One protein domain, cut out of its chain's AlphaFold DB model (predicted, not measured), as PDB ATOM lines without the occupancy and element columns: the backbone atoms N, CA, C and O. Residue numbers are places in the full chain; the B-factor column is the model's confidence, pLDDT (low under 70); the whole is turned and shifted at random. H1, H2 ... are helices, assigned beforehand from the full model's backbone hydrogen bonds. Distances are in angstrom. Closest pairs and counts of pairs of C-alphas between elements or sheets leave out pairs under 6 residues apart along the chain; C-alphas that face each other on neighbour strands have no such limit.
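This is residues 338 to 450 of the 599 residues of an uncharacterized protein of Firmicutes bacterium (UniProt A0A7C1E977). A four-helix up-and-down bundle is made of a long helical hairpin, H1 and H2, packed on a shorter one, H5 and H6; between the two hairpins the chain runs out beyond the bundle and folds back as an arm that holds the short helices H3 and H4. The free tip of this arm is residues 401 to 406, and the arm makes much of the length. The printed part has 113 residues with six named helices, H1 to H6 in order, and no named strand: the class is all helix. The whole is loose, with a radius of gyration of the C-alphas of 18.0 A and spans of 61 by 23 by 19 A.

H1, residues 338 to 357, begins with C-alpha 338 at (26.099, -60.959, 0.705) and is 28.4 A long. H2, residues 365 to 386, is 31.5 A. H3 is residues 394 to 403 and H4 residues 410 to 417. H5, residues 422 to 434, is 18.2 A; H6, residues 438 to 449, is 16.5 A and ends at (42.032, -47.961, 12.648).

H1 and H2 touch as a hairpin at a shallow tilt of 18 degrees, closest at the C-alphas of Ile 352 and Ala 375, 5.3 A. H2 and H5 touch, opposite ways at 27 degrees, with C-alphas 376 and 426 closest at 5.0 A. H5 and H6 form a hairpin at 12 degrees, with C-alphas 432 and 441 closest at 5.0 A. H3 touches no helix. H4 is close to H1 but not clearly touching. In H1 to H6 every O i to N i+4 pair is within hydrogen-bond range.

The farthest C-alphas, of Asp 362 and Glu 405, are 61.9 A apart. The printed part has no cut and no long link. Residues 406 to 408 have pLDDT under 70.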
ATOM      1  N   LEU A 338      26.024 -62.103  -0.208       94.69
ATOM      2  CA  LEU A 338      26.099 -60.959   0.705       94.69
ATOM      3  C   LEU A 338      27.185 -61.161   1.774       94.69
ATOM      4  O   LEU A 338      27.943 -60.231   2.052       94.69
ATOM      5  N   ARG A 339      27.310 -62.368   2.345       94.81
ATOM      6  CA  ARG A 339      28.409 -62.680   3.276       94.81
ATOM      7  C   ARG A 339      29.775 -62.590   2.618       94.81
ATOM      8  O   ARG A 339      30.677 -61.996   3.202       94.81
ATOM      9  N   GLU A 340      29.920 -63.147   1.419       94.62
ATOM     10  CA  GLU A 340      31.166 -63.073   0.658       94.62
ATOM     11  C   GLU A 340      31.575 -61.615   0.419       94.62
ATOM     12  O   GLU A 340      32.715 -61.243   0.681       94.62
ATOM     13  N   ARG A 341      30.639 -60.763  -0.009       94.69
ATOM     14  CA  ARG A 341      30.910 -59.338  -0.235       94.69
ATOM     15  C   ARG A 341      31.378 -58.624   1.028       94.69
ATOM     16  O   ARG A 341      32.279 -57.790   0.957       94.69
ATOM     17  N   ILE A 342      30.788 -58.943   2.179       94.62
ATOM     18  CA  ILE A 342      31.200 -58.351   3.455       94.62
ATOM     19  C   ILE A 342      32.580 -58.848   3.879       94.62
ATOM     20  O   ILE A 342      33.411 -58.025   4.256       94.62
ATOM     21  N   ASP A 343      32.880 -60.140   3.730       95.00
ATOM     22  CA  ASP A 343      34.218 -60.679   4.012       95.00
ATOM     23  C   ASP A 343      35.292 -60.056   3.101       95.00
ATOM     24  O   ASP A 343      36.352 -59.630   3.571       95.00
ATOM     25  N   GLN A 344      34.995 -59.896   1.806       96.00
ATOM     26  CA  GLN A 344      35.867 -59.190   0.863       96.00
ATOM     27  C   GLN A 344      36.114 -57.735   1.303       96.00
ATOM     28  O   GLN A 344      37.268 -57.293   1.364       96.00
ATOM     29  N   ALA A 345      35.051 -57.000   1.657       96.12
ATOM     30  CA  ALA A 345      35.149 -55.621   2.134       96.12
ATOM     31  C   ALA A 345      35.977 -55.514   3.425       96.12
ATOM     32  O   ALA A 345      36.854 -54.654   3.526       96.12
ATOM     33  N   GLU A 346      35.772 -56.422   4.381       96.00
ATOM     34  CA  GLU A 346      36.574 -56.498   5.603       96.00
ATOM     35  C   GLU A 346      38.044 -56.825   5.320       96.00
ATOM     36  O   GLU A 346      38.940 -56.319   6.000       96.00
ATOM     37  N   GLY A 347      38.327 -57.672   4.328       97.62
ATOM     38  CA  GLY A 347      39.688 -57.962   3.877       97.62
ATOM     39  C   GLY A 347      40.409 -56.708   3.373       97.62
ATOM     40  O   GLY A 347      41.581 -56.480   3.697       97.62
ATOM     41  N   ILE A 348      39.702 -55.855   2.628       98.38
ATOM     42  CA  ILE A 348      40.206 -54.553   2.168       98.38
ATOM     43  C   ILE A 348      40.367 -53.588   3.351       98.38
ATOM     44  O   ILE A 348      41.418 -52.956   3.479       98.38
ATOM     45  N   GLU A 349      39.393 -53.522   4.263       97.56
ATOM     46  CA  GLU A 349      39.470 -52.713   5.487       97.56
ATOM     47  C   GLU A 349      40.700 -53.097   6.328       97.56
ATOM     48  O   GLU A 349      41.496 -52.233   6.697       97.56
ATOM     49  N   LYS A 350      40.966 -54.395   6.527       97.88
ATOM     50  CA  LYS A 350      42.159 -54.899   7.237       97.88
ATOM     51  C   LYS A 350      43.472 -54.446   6.582       97.88
ATOM     52  O   LYS A 350      44.429 -54.117   7.294       97.88
ATOM     53  N   ARG A 351      43.539 -54.382   5.245       97.94
ATOM     54  CA  ARG A 351      44.705 -53.845   4.509       97.94
ATOM     55  C   ARG A 351      44.895 -52.350   4.774       97.94
ATOM     56  O   ARG A 351      46.017 -51.932   5.056       97.94
ATOM     57  N   ILE A 352      43.812 -51.571   4.733       98.38
ATOM     58  CA  ILE A 352      43.823 -50.130   5.035       98.38
ATOM     59  C   ILE A 352      44.300 -49.891   6.472       98.38
ATOM     60  O   ILE A 352      45.222 -49.113   6.703       98.38
ATOM     61  N   VAL A 353      43.725 -50.613   7.436       98.06
ATOM     62  CA  VAL A 353      44.096 -50.520   8.854       98.06
ATOM     63  C   VAL A 353      45.573 -50.854   9.062       98.06
ATOM     64  O   VAL A 353      46.265 -50.142   9.789       98.06
ATOM     65  N   THR A 354      46.076 -51.911   8.420       97.75
ATOM     66  CA  THR A 354      47.495 -52.296   8.499       97.75
ATOM     67  C   THR A 354      48.393 -51.170   7.990       97.75
ATOM     68  O   THR A 354      49.298 -50.744   8.702       97.75
ATOM     69  N   GLN A 355      48.083 -50.623   6.814       97.25
ATOM     70  CA  GLN A 355      48.834 -49.522   6.214       97.25
ATOM     71  C   GLN A 355      48.830 -48.262   7.094       97.25
ATOM     72  O   GLN A 355      49.865 -47.621   7.274       97.25
ATOM     73  N   LEU A 356      47.686 -47.901   7.680       97.44
ATOM     74  CA  LEU A 356      47.586 -46.725   8.545       97.44
ATOM     75  C   LEU A 356      48.324 -46.908   9.882       97.44
ATOM     76  O   LEU A 356      48.852 -45.931  10.423       97.44
ATOM     77  N   LYS A 357      48.398 -48.138  10.409       96.25
ATOM     78  CA  LYS A 357      49.143 -48.465  11.639       96.25
ATOM     79  C   LYS A 357      50.660 -48.324  11.487       96.25
ATOM     80  O   LYS A 357      51.318 -48.038  12.480       96.25
ATOM     81  N   GLU A 358      51.205 -48.466  10.279       94.06
ATOM     82  CA  GLU A 358      52.645 -48.291  10.009       94.06
ATOM     83  C   GLU A 358      53.113 -46.830  10.118       94.06
ATOM     84  O   GLU A 358      54.305 -46.558  10.257       94.06
ATOM     85  N   VAL A 359      52.181 -45.878  10.065       92.38
ATOM     86  CA  VAL A 359      52.473 -44.448  10.193       92.38
ATOM     87  C   VAL A 359      52.681 -44.085  11.662       92.38
ATOM     88  O   VAL A 359      51.805 -44.342  12.487       92.38
ATOM     89  N   ASP A 360      53.802 -43.432  11.975       89.31
ATOM     90  CA  ASP A 360      54.085 -42.900  13.313       89.31
ATOM     91  C   ASP A 360      53.016 -41.874  13.744       89.31
ATOM     92  O   ASP A 360      52.601 -41.019  12.954       89.31
ATOM     93  N   SER A 361      52.567 -41.939  15.001       80.81
ATOM     94  CA  SER A 361      51.583 -41.008  15.568       80.81
ATOM     95  C   SER A 361      52.054 -39.551  15.543       80.81
ATOM     96  O   SER A 361      51.234 -38.644  15.368       80.81
ATOM     97  N   ASP A 362      53.367 -39.328  15.642       84.56
ATOM     98  CA  ASP A 362      53.978 -37.994  15.658       84.56
ATOM     99  C   ASP A 362      54.458 -37.524  14.275       84.56
ATOM    100  O   ASP A 362      55.200 -36.546  14.162       84.56
ATOM    101  N   THR A 363      54.027 -38.196  13.200       90.75
ATOM    102  CA  THR A 363      54.422 -37.832  11.834       90.75
ATOM    103  C   THR A 363      53.953 -36.425  11.434       90.75
ATOM    104  O   THR A 363      52.954 -35.899  11.934       90.75
ATOM    105  N   ASP A 364      54.665 -35.811  10.488       94.00
ATOM    106  CA  ASP A 364      54.323 -34.491   9.965       94.00
ATOM    107  C   ASP A 364      53.045 -34.513   9.104       94.00
ATOM    108  O   ASP A 364      52.668 -35.532   8.517       94.00
ATOM    109  N   ALA A 365      52.386 -33.356   8.978       92.94
ATOM    110  CA  ALA A 365      51.115 -33.229   8.260       92.94
ATOM    111  C   ALA A 365      51.176 -33.739   6.809       92.94
ATOM    112  O   ALA A 365      50.203 -34.310   6.318       92.94
ATOM    113  N   GLN A 366      52.305 -33.559   6.115       94.12
ATOM    114  CA  GLN A 366      52.443 -33.965   4.720       94.12
ATOM    115  C   GLN A 366      52.591 -35.485   4.594       94.12
ATOM    116  O   GLN A 366      52.028 -36.088   3.677       94.12
ATOM    117  N   SER A 367      53.337 -36.112   5.503       94.75
ATOM    118  CA  SER A 367      53.471 -37.567   5.583       94.75
ATOM    119  C   SER A 367      52.154 -38.240   5.952       94.75
ATOM    120  O   SER A 367      51.750 -39.177   5.259       94.75
ATOM    121  N   LEU A 368      51.433 -37.707   6.943       96.62
ATOM    122  CA  LEU A 368      50.104 -38.199   7.301       96.62
ATOM    123  C   LEU A 368      49.135 -38.079   6.123       96.62
ATOM    124  O   LEU A 368      48.500 -39.060   5.749       96.62
ATOM    125  N   LYS A 369      49.085 -36.913   5.469       96.56
ATOM    126  CA  LYS A 369      48.228 -36.686   4.298       96.56
ATOM    127  C   LYS A 369      48.491 -37.692   3.174       96.56
ATOM    128  O   LYS A 369      47.543 -38.194   2.576       96.56
ATOM    129  N   ARG A 370      49.760 -38.018   2.890       96.38
ATOM    130  CA  ARG A 370      50.117 -39.055   1.900       96.38
ATOM    131  C   ARG A 370      49.605 -40.436   2.298       96.38
ATOM    132  O   ARG A 370      49.109 -41.154   1.436       96.38
ATOM    133  N   ALA A 371      49.715 -40.797   3.574       97.38
ATOM    134  CA  ALA A 371      49.212 -42.072   4.063       97.38
ATOM    135  C   ALA A 371      47.683 -42.167   3.963       97.38
ATOM    136  O   ALA A 371      47.182 -43.178   3.486       97.38
ATOM    137  N   LEU A 372      46.952 -41.107   4.329       98.06
ATOM    138  CA  LEU A 372      45.492 -41.069   4.178       98.06
ATOM    139  C   LEU A 372      45.067 -41.150   2.710       98.06
ATOM    140  O   LEU A 372      44.148 -41.896   2.390       98.06
ATOM    141  N   HIS A 373      45.760 -40.443   1.808       97.88
ATOM    142  CA  HIS A 373      45.520 -40.581   0.369       97.88
ATOM    143  C   HIS A 373      45.728 -42.024  -0.092       97.88
ATOM    144  O   HIS A 373      44.900 -42.552  -0.822       97.88
ATOM    145  N   HIS A 374      46.806 -42.680   0.344       98.19
ATOM    146  CA  HIS A 374      47.061 -44.066  -0.033       98.19
ATOM    147  C   HIS A 374      45.982 -45.023   0.495       98.19
ATOM    148  O   HIS A 374      45.509 -45.868  -0.258       98.19
ATOM    149  N   ALA A 375      45.542 -44.850   1.745       98.31
ATOM    150  CA  ALA A 375      44.418 -45.588   2.318       98.31
ATOM    151  C   ALA A 375      43.116 -45.395   1.521       98.31
ATOM    152  O   ALA A 375      42.430 -46.374   1.230       98.31
ATOM    153  N   ALA A 376      42.799 -44.159   1.125       98.12
ATOM    154  CA  ALA A 376      41.623 -43.863   0.307       98.12
ATOM    155  C   ALA A 376      41.715 -44.527  -1.078       98.12
ATOM    156  O   ALA A 376      40.731 -45.086  -1.554       98.12
ATOM    157  N   GLU A 377      42.897 -44.547  -1.700       98.19
ATOM    158  CA  GLU A 377      43.112 -45.259  -2.966       98.19
ATOM    159  C   GLU A 377      42.979 -46.781  -2.817       98.19
ATOM    160  O   GLU A 377      42.413 -47.425  -3.697       98.19
ATOM    161  N   ILE A 378      43.430 -47.371  -1.699       98.44
ATOM    162  CA  ILE A 378      43.190 -48.795  -1.408       98.44
ATOM    163  C   ILE A 378      41.683 -49.065  -1.296       98.44
ATOM    164  O   ILE A 378      41.211 -50.055  -1.851       98.44
ATOM    165  N   ALA A 379      40.926 -48.190  -0.622       97.88
ATOM    166  CA  ALA A 379      39.476 -48.328  -0.494       97.88
ATOM    167  C   ALA A 379      38.767 -48.240  -1.855       97.88
ATOM    168  O   ALA A 379      38.003 -49.137  -2.203       97.88
ATOM    169  N   ARG A 380      39.062 -47.208  -2.661       97.62
ATOM    170  CA  ARG A 380      38.482 -47.042  -4.008       97.62
ATOM    171  C   ARG A 380      38.860 -48.185  -4.947       97.62
ATOM    172  O   ARG A 380      38.000 -48.687  -5.665       97.62
ATOM    173  N   GLY A 381      40.130 -48.592  -4.937       98.00
ATOM    174  CA  GLY A 381      40.619 -49.725  -5.717       98.00
ATOM    175  C   GLY A 381      39.925 -51.022  -5.315       98.00
ATOM    176  O   GLY A 381      39.448 -51.743  -6.179       98.00
ATOM    177  N   GLY A 382      39.771 -51.263  -4.010       97.25
ATOM    178  CA  GLY A 382      39.043 -52.411  -3.480       97.25
ATOM    179  C   GLY A 382      37.565 -52.428  -3.881       97.25
ATOM    180  O   GLY A 382      37.085 -53.451  -4.354       97.25
ATOM    181  N   ILE A 383      36.860 -51.292  -3.787       96.00
ATOM    182  CA  ILE A 383      35.471 -51.162  -4.271       96.00
ATOM    183  C   ILE A 383      35.382 -51.520  -5.763       96.00
ATOM    184  O   ILE A 383      34.484 -52.253  -6.171       96.00
ATOM    185  N   ALA A 384      36.317 -51.027  -6.581       96.19
ATOM    186  CA  ALA A 384      36.349 -51.330  -8.009       96.19
ATOM    187  C   ALA A 384      36.680 -52.810  -8.296       96.19
ATOM    188  O   ALA A 384      36.123 -53.382  -9.229       96.19
ATOM    189  N   GLU A 385      37.563 -53.426  -7.503       94.75
ATOM    190  CA  GLU A 385      37.939 -54.844  -7.603       94.75
ATOM    191  C   GLU A 385      36.786 -55.786  -7.232       94.75
ATOM    192  O   GLU A 385      36.606 -56.804  -7.900       94.75
ATOM    193  N   MET A 386      35.993 -55.445  -6.209       95.31
ATOM    194  CA  MET A 386      34.822 -56.232  -5.790       95.31
ATOM    195  C   MET A 386      33.757 -56.327  -6.891       95.31
ATOM    196  O   MET A 386      33.056 -57.333  -6.994       95.31
ATOM    197  N   GLY A 387      33.613 -55.276  -7.706       93.50
ATOM    198  CA  GLY A 387      32.556 -55.181  -8.712       93.50
ATOM    199  C   GLY A 387      31.140 -55.217  -8.117       93.50
ATOM    200  O   GLY A 387      30.944 -55.227  -6.897       93.50
ATOM    201  N   SER A 388      30.139 -55.230  -8.997       91.56
ATOM    202  CA  SER A 388      28.710 -55.269  -8.641       91.56
ATOM    203  C   SER A 388      28.028 -56.595  -8.984       91.56
ATOM    204  O   SER A 388      26.914 -56.845  -8.539       91.56
ATOM    205  N   GLU A 389      28.679 -57.451  -9.770       92.38
ATOM    206  CA  GLU A 389      28.102 -58.707 -10.250       92.38
ATOM    207  C   GLU A 389      28.474 -59.881  -9.332       92.38
ATOM    208  O   GLU A 389      29.588 -59.920  -8.796       92.38
ATOM    209  N   PRO A 390      27.583 -60.871  -9.164       92.50
ATOM    210  CA  PRO A 390      27.898 -62.092  -8.436       92.50
ATOM    211  C   PRO A 390      28.982 -62.914  -9.142       92.50
ATOM    212  O   PRO A 390      28.988 -63.054 -10.367       92.50
ATOM    213  N   HIS A 391      29.882 -63.514  -8.358       90.19
ATOM    214  CA  HIS A 391      30.898 -64.429  -8.888       90.19
ATOM    215  C   HIS A 391      30.307 -65.776  -9.321       90.19
ATOM    216  O   HIS A 391      30.804 -66.382 -10.274       90.19
ATOM    217  N   ASP A 392      29.254 -66.242  -8.643       93.62
ATOM    218  CA  ASP A 392      28.535 -67.455  -9.021       93.62
ATOM    219  C   ASP A 392      27.572 -67.162 -10.192       93.62
ATOM    220  O   ASP A 392      26.591 -66.429 -10.011       93.62
ATOM    221  N   PRO A 393      27.797 -67.738 -11.393       93.62
ATOM    222  CA  PRO A 393      26.920 -67.530 -12.544       93.62
ATOM    223  C   PRO A 393      25.522 -68.146 -12.362       93.62
ATOM    224  O   PRO A 393      24.628 -67.862 -13.164       93.62
ATOM    225  N   GLU A 394      25.306 -68.981 -11.338       93.94
ATOM    226  CA  GLU A 394      23.993 -69.532 -10.997       93.94
ATOM    227  C   GLU A 394      23.017 -68.423 -10.570       93.94
ATOM    228  O   GLU A 394      21.856 -68.460 -10.977       93.94
ATOM    229  N   ILE A 395      23.476 -67.395  -9.841       93.56
ATOM    230  CA  ILE A 395      22.633 -66.278  -9.371       93.56
ATOM    231  C   ILE A 395      21.932 -65.555 -10.534       93.56
ATOM    232  O   ILE A 395      20.697 -65.559 -10.565       93.56
ATOM    233  N   PRO A 396      22.643 -64.977 -11.526       91.38
ATOM    234  CA  PRO A 396      21.996 -64.277 -12.632       91.38
ATOM    235  C   PRO A 396      21.193 -65.233 -13.522       91.38
ATOM    236  O   PRO A 396      20.172 -64.840 -14.086       91.38
ATOM    237  N   HIS A 397      21.592 -66.506 -13.623       91.25
ATOM    238  CA  HIS A 397      20.831 -67.504 -14.370       91.25
ATOM    239  C   HIS A 397      19.476 -67.816 -13.716       91.25
ATOM    240  O   HIS A 397      18.447 -67.838 -14.395       91.25
ATOM    241  N   LEU A 398      19.451 -68.035 -12.399       90.44
ATOM    242  CA  LEU A 398      18.216 -68.245 -11.643       90.44
ATOM    243  C   LEU A 398      17.358 -66.986 -11.634       90.44
ATOM    244  O   LEU A 398      16.156 -67.086 -11.861       90.44
ATOM    245  N   ALA A 399      17.966 -65.811 -11.459       88.38
ATOM    246  CA  ALA A 399      17.267 -64.535 -11.539       88.38
ATOM    247  C   ALA A 399      16.588 -64.348 -12.896       88.38
ATOM    248  O   ALA A 399      15.421 -63.981 -12.948       88.38
ATOM    249  N   GLN A 400      17.263 -64.692 -13.996       87.38
ATOM    250  CA  GLN A 400      16.667 -64.667 -15.329       87.38
ATOM    251  C   GLN A 400      15.526 -65.682 -15.472       87.38
ATOM    252  O   GLN A 400      14.506 -65.367 -16.080       87.38
ATOM    253  N   ARG A 401      15.673 -66.902 -14.941       86.69
ATOM    254  CA  ARG A 401      14.615 -67.926 -14.995       86.69
ATOM    255  C   ARG A 401      13.377 -67.505 -14.213       86.69
ATOM    256  O   ARG A 401      12.272 -67.644 -14.720       86.69
ATOM    257  N   VAL A 402      13.574 -66.974 -13.012       83.44
ATOM    258  CA  VAL A 402      12.511 -66.433 -12.162       83.44
ATOM    259  C   VAL A 402      11.913 -65.176 -12.806       83.44
ATOM    260  O   VAL A 402      10.697 -65.026 -12.848       83.44
ATOM    261  N   GLY A 403      12.738 -64.318 -13.405       80.06
ATOM    262  CA  GLY A 403      12.300 -63.102 -14.080       80.06
ATOM    263  C   GLY A 403      11.567 -63.330 -15.400       80.06
ATOM    264  O   GLY A 403      10.659 -62.574 -15.735       80.06
ATOM    265  N   ALA A 404      11.861 -64.419 -16.116       76.00
ATOM    266  CA  ALA A 404      11.095 -64.851 -17.289       76.00
ATOM    267  C   ALA A 404       9.641 -65.225 -16.945       76.00
ATOM    268  O   ALA A 404       8.780 -65.192 -17.824       76.00
ATOM    269  N   GLU A 405       9.359 -65.524 -15.677       71.00
ATOM    270  CA  GLU A 405       8.003 -65.707 -15.149       71.00
ATOM    271  C   GLU A 405       7.340 -64.366 -14.750       71.00
ATOM    272  O   GLU A 405       6.219 -64.358 -14.245       71.00
ATOM    273  N   GLY A 406       7.992 -63.223 -15.027       59.25
ATOM    274  CA  GLY A 406       7.438 -61.870 -14.893       59.25
ATOM    275  C   GLY A 406       7.948 -61.051 -13.703       59.25
ATOM    276  O   GLY A 406       7.228 -60.167 -13.245       59.25
ATOM    277  N   LEU A 407       9.151 -61.332 -13.193       63.59
ATOM    278  CA  LEU A 407       9.704 -60.690 -11.993       63.59
ATOM    279  C   LEU A 407      10.979 -59.893 -12.265       63.59
ATOM    280  O   LEU A 407      11.863 -60.335 -12.995       63.59
ATOM    281  N   ASP A 408      11.108 -58.771 -11.572       64.38
ATOM    282  CA  ASP A 408      12.406 -58.168 -11.284       64.38
ATOM    283  C   ASP A 408      12.844 -58.606  -9.879       64.38
ATOM    284  O   ASP A 408      11.999 -58.857  -9.016       64.38
ATOM    285  N   ILE A 409      14.149 -58.731  -9.641       70.06
ATOM    286  CA  ILE A 409      14.703 -59.096  -8.329       70.06
ATOM    287  C   ILE A 409      15.685 -57.998  -7.923       70.06
ATOM    288  O   ILE A 409      16.901 -58.182  -8.043       70.06
ATOM    289  N   PRO A 410      15.174 -56.861  -7.402       73.69
ATOM    290  CA  PRO A 410      16.000 -55.699  -7.072       73.69
ATOM    291  C   PRO A 410      17.111 -56.013  -6.065       73.69
ATOM    292  O   PRO A 410      18.124 -55.325  -6.008       73.69
ATOM    293  N   ALA A 411      16.938 -57.074  -5.268       79.75
ATOM    294  CA  ALA A 411      17.916 -57.513  -4.284       79.75
ATOM    295  C   ALA A 411      19.306 -57.795  -4.882       79.75
ATOM    296  O   ALA A 411      20.294 -57.555  -4.200       79.75
ATOM    297  N   ILE A 412      19.416 -58.270  -6.132       87.38
ATOM    298  CA  ILE A 412      20.728 -58.586  -6.730       87.38
ATOM    299  C   ILE A 412      21.530 -57.311  -6.978       87.38
ATOM    300  O   ILE A 412      22.679 -57.223  -6.556       87.38
ATOM    301  N   GLU A 413      20.909 -56.311  -7.607       87.56
ATOM    302  CA  GLU A 413      21.524 -54.999  -7.826       87.56
ATOM    303  C   GLU A 413      21.932 -54.366  -6.489       87.56
ATOM    304  O   GLU A 413      23.071 -53.939  -6.320       87.56
ATOM    305  N   ARG A 414      21.034 -54.394  -5.495       87.56
ATOM    306  CA  ARG A 414      21.298 -53.814  -4.170       87.56
ATOM    307  C   ARG A 414      22.434 -54.516  -3.427       87.56
ATOM    308  O   ARG A 414      23.282 -53.834  -2.861       87.56
ATOM    309  N   ILE A 415      22.500 -55.850  -3.448       91.50
ATOM    310  CA  ILE A 415      23.627 -56.590  -2.860       91.50
ATOM    311  C   ILE A 415      24.928 -56.238  -3.589       91.50
ATOM    312  O   ILE A 415      25.949 -56.042  -2.932       91.50
ATOM    313  N   GLY A 416      24.887 -56.082  -4.915       91.56
ATOM    314  CA  GLY A 416      26.019 -55.632  -5.727       91.56
ATOM    315  C   GLY A 416      26.593 -54.273  -5.307       91.56
ATOM    316  O   GLY A 416      27.789 -54.037  -5.466       91.56
ATOM    317  N   GLU A 417      25.786 -53.407  -4.698       90.44
ATOM    318  CA  GLU A 417      26.219 -52.106  -4.176       90.44
ATOM    319  C   GLU A 417      26.834 -52.181  -2.765       90.44
ATOM    320  O   GLU A 417      27.514 -51.244  -2.331       90.44
ATOM    321  N   VAL A 418      26.652 -53.295  -2.045       91.12
ATOM    322  CA  VAL A 418      27.163 -53.469  -0.678       91.12
ATOM    323  C   VAL A 418      28.680 -53.616  -0.697       91.12
ATOM    324  O   VAL A 418      29.221 -54.542  -1.298       91.12
ATOM    325  N   VAL A 419      29.374 -52.718   0.003       93.00
ATOM    326  CA  VAL A 419      30.848 -52.685   0.097       93.00
ATOM    327  C   VAL A 419      31.335 -52.494   1.538       93.00
ATOM    328  O   VAL A 419      32.387 -51.899   1.786       93.00
ATOM    329  N   GLY A 420      30.546 -52.966   2.509       91.31
ATOM    330  CA  GLY A 420      30.828 -52.801   3.937       91.31
ATOM    331  C   GLY A 420      31.064 -51.332   4.304       91.31
ATOM    332  O   GLY A 420      30.316 -50.449   3.889       91.31
ATOM    333  N   ASN A 421      32.147 -51.053   5.034       93.00
ATOM    334  CA  ASN A 421      32.483 -49.695   5.474       93.00
ATOM    335  C   ASN A 421      33.324 -48.898   4.461       93.00
ATOM    336  O   ASN A 421      33.723 -47.773   4.761       93.00
ATOM    337  N   LEU A 422      33.639 -49.440   3.277       95.62
ATOM    338  CA  LEU A 422      34.647 -48.844   2.387       95.62
ATOM    339  C   LEU A 422      34.256 -47.449   1.869       95.62
ATOM    340  O   LEU A 422      35.127 -46.583   1.735       95.62
ATOM    341  N   ARG A 423      32.962 -47.191   1.627       93.81
ATOM    342  CA  ARG A 423      32.470 -45.849   1.250       93.81
ATOM    343  C   ARG A 423      32.627 -44.853   2.397       93.81
ATOM    344  O   ARG A 423      33.182 -43.772   2.194       93.81
ATOM    345  N   TRP A 424      32.256 -45.260   3.613       94.00
ATOM    346  CA  TRP A 424      32.474 -44.459   4.819       94.00
ATOM    347  C   TRP A 424      33.964 -44.163   5.049       94.00
ATOM    348  O   TRP A 424      34.313 -43.011   5.313       94.00
ATOM    349  N   ILE A 425      34.851 -45.155   4.891       96.25
ATOM    350  CA  ILE A 425      36.309 -44.973   5.009       96.25
ATOM    351  C   ILE A 425      36.797 -43.951   3.981       96.25
ATOM    352  O   ILE A 425      37.469 -42.990   4.347       96.25
ATOM    353  N   THR A 426      36.432 -44.130   2.708       96.44
ATOM    354  CA  THR A 426      36.850 -43.238   1.616       96.44
ATOM    355  C   THR A 426      36.463 -41.793   1.925       96.44
ATOM    356  O   THR A 426      37.323 -40.914   1.930       96.44
ATOM    357  N   ARG A 427      35.194 -41.563   2.278       93.44
ATOM    358  CA  ARG A 427      34.677 -40.229   2.598       93.44
ATOM    359  C   ARG A 427      35.351 -39.625   3.831       93.44
ATOM    360  O   ARG A 427      35.778 -38.478   3.789       93.44
ATOM    361  N   THR A 428      35.504 -40.405   4.902       94.25
ATOM    362  CA  THR A 428      36.155 -39.958   6.148       94.25
ATOM    363  C   THR A 428      37.591 -39.496   5.897       94.25
ATOM    364  O   THR A 428      38.024 -38.468   6.421       94.25
ATOM    365  N   LEU A 429      38.335 -40.236   5.071       96.69
ATOM    366  CA  LEU A 429      39.702 -39.882   4.698       96.69
ATOM    367  C   LEU A 429      39.739 -38.645   3.790       96.69
ATOM    368  O   LEU A 429      40.535 -37.741   4.045       96.69
ATOM    369  N   ASP A 430      38.876 -38.574   2.774       96.06
ATOM    370  CA  ASP A 430      38.793 -37.436   1.850       96.06
ATOM    371  C   ASP A 430      38.457 -36.123   2.570       96.06
ATOM    372  O   ASP A 430      39.135 -35.113   2.364       96.06
ATOM    373  N   ASP A 431      37.455 -36.139   3.452       94.12
ATOM    374  CA  ASP A 431      37.038 -34.968   4.226       94.12
ATOM    375  C   ASP A 431      38.184 -34.474   5.125       94.12
ATOM    376  O   ASP A 431      38.473 -33.273   5.197       94.12
ATOM    377  N   ALA A 432      38.916 -35.396   5.757       95.06
ATOM    378  CA  ALA A 432      40.072 -35.057   6.580       95.06
ATOM    379  C   ALA A 432      41.225 -34.462   5.754       95.06
ATOM    380  O   ALA A 432      41.817 -33.453   6.149       95.06
ATOM    381  N   ILE A 433      41.511 -35.029   4.580       95.44
ATOM    382  CA  ILE A 433      42.503 -34.528   3.616       95.44
ATOM    383  C   ILE A 433      42.141 -33.116   3.127       95.44
ATOM    384  O   ILE A 433      43.032 -32.264   2.990       95.44
ATOM    385  N   ALA A 434      40.855 -32.871   2.858       95.31
ATOM    386  CA  ALA A 434      40.327 -31.595   2.387       95.31
ATOM    387  C   ALA A 434      40.350 -30.512   3.476       95.31
ATOM    388  O   ALA A 434      40.620 -29.351   3.170       95.31
ATOM    389  N   SER A 435      40.144 -30.888   4.744       91.75
ATOM    390  CA  SER A 435      40.170 -29.960   5.883       91.75
ATOM    391  C   SER A 435      41.534 -29.316   6.143       91.75
ATOM    392  O   SER A 435      41.594 -28.329   6.865       91.75
ATOM    393  N   ILE A 436      42.621 -29.875   5.589       85.25
ATOM    394  CA  ILE A 436      44.036 -29.476   5.754       85.25
ATOM    395  C   ILE A 436      44.569 -29.415   7.202       85.25
ATOM    396  O   ILE A 436      45.767 -29.201   7.400       85.25
ATOM    397  N   GLU A 437      43.734 -29.664   8.210       93.94
ATOM    398  CA  GLU A 437      44.102 -29.681   9.624       93.94
ATOM    399  C   GLU A 437      44.712 -31.028  10.031       93.94
ATOM    400  O   GLU A 437      44.092 -32.085   9.885       93.94
ATOM    401  N   ILE A 438      45.916 -31.005  10.616       94.12
ATOM    402  CA  ILE A 438      46.598 -32.232  11.063       94.12
ATOM    403  C   ILE A 438      45.792 -33.009  12.110       94.12
ATOM    404  O   ILE A 438      45.762 -34.235  12.065       94.12
ATOM    405  N   GLU A 439      45.080 -32.319  13.000       93.44
ATOM    406  CA  GLU A 439      44.243 -32.963  14.017       93.44
ATOM    407  C   GLU A 439      43.030 -33.674  13.406       93.44
ATOM    408  O   GLU A 439      42.658 -34.754  13.854       93.44
ATOM    409  N   SER A 440      42.450 -33.118  12.340       93.81
ATOM    410  CA  SER A 440      41.387 -33.780  11.575       93.81
ATOM    411  C   SER A 440      41.901 -35.063  10.916       93.81
ATOM    412  O   SER A 440      41.306 -36.129  11.063       93.81
ATOM    413  N   MET A 441      43.081 -34.992  10.293       96.06
ATOM    414  CA  MET A 441      43.759 -36.151   9.707       96.06
ATOM    415  C   MET A 441      44.117 -37.223  10.747       96.06
ATOM    416  O   MET A 441      43.962 -38.418  10.487       96.06
ATOM    417  N   ARG A 442      44.562 -36.819  11.943       95.31
ATOM    418  CA  ARG A 442      44.851 -37.734  13.057       95.31
ATOM    419  C   ARG A 442      43.589 -38.440  13.541       95.31
ATOM    420  O   ARG A 442      43.621 -39.656  13.708       95.31
ATOM    421  N   ARG A 443      42.484 -37.708  13.714       92.62
ATOM    422  CA  ARG A 443      41.189 -38.290  14.098       92.62
ATOM    423  C   ARG A 443      40.700 -39.300  13.066       92.62
ATOM    424  O   ARG A 443      40.487 -40.445  13.439       92.62
ATOM    425  N   ALA A 444      40.654 -38.928  11.786       95.06
ATOM    426  CA  ALA A 444      40.234 -39.831  10.714       95.06
ATOM    427  C   ALA A 444      41.085 -41.109  10.653       95.06
ATOM    428  O   ALA A 444      40.546 -42.205  10.530       95.06
ATOM    429  N   ARG A 445      42.413 -40.995  10.815       96.38
ATOM    430  CA  ARG A 445      43.299 -42.165  10.919       96.38
ATOM    431  C   ARG A 445      42.877 -43.095  12.057       96.38
ATOM    432  O   ARG A 445      42.811 -44.302  11.858       96.38
ATOM    433  N   ILE A 446      42.652 -42.546  13.249       94.31
ATOM    434  CA  ILE A 446      42.290 -43.336  14.430       94.31
ATOM    435  C   ILE A 446      40.893 -43.942  14.258       94.31
ATOM    436  O   ILE A 446      40.721 -45.115  14.561       94.31
ATOM    437  N   ASP A 447      39.929 -43.185  13.733       93.62
ATOM    438  CA  ASP A 447      38.565 -43.661  13.486       93.62
ATOM    439  C   ASP A 447      38.537 -44.822  12.485       93.62
ATOM    440  O   ASP A 447      37.775 -45.762  12.678       93.62
ATOM    441  N   VAL A 448      39.392 -44.810  11.456       96.44
ATOM    442  CA  VAL A 448      39.519 -45.938  10.516       96.44
ATOM    443  C   VAL A 448      40.256 -47.127  11.144       96.44
ATOM    444  O   VAL A 448      39.907 -48.269  10.870       96.44
ATOM    445  N   ILE A 449      41.270 -46.890  11.984       96.25
ATOM    446  CA  ILE A 449      42.032 -47.961  12.648       96.25
ATOM    447  C   ILE A 449      41.202 -48.693  13.711       96.25
ATOM    448  O   ILE A 449      41.334 -49.911  13.853       96.25
ATOM    449  N   ASP A 450      40.442 -47.937  14.498       93.62
ATOM    450  CA  ASP A 450      39.706 -48.409  15.666       93.62
ATOM    451  C   ASP A 450      38.500 -47.488  15.929       93.62
ATOM    452  O   ASP A 450      38.531 -46.542  16.733       93.62
TER     453      ASP A 450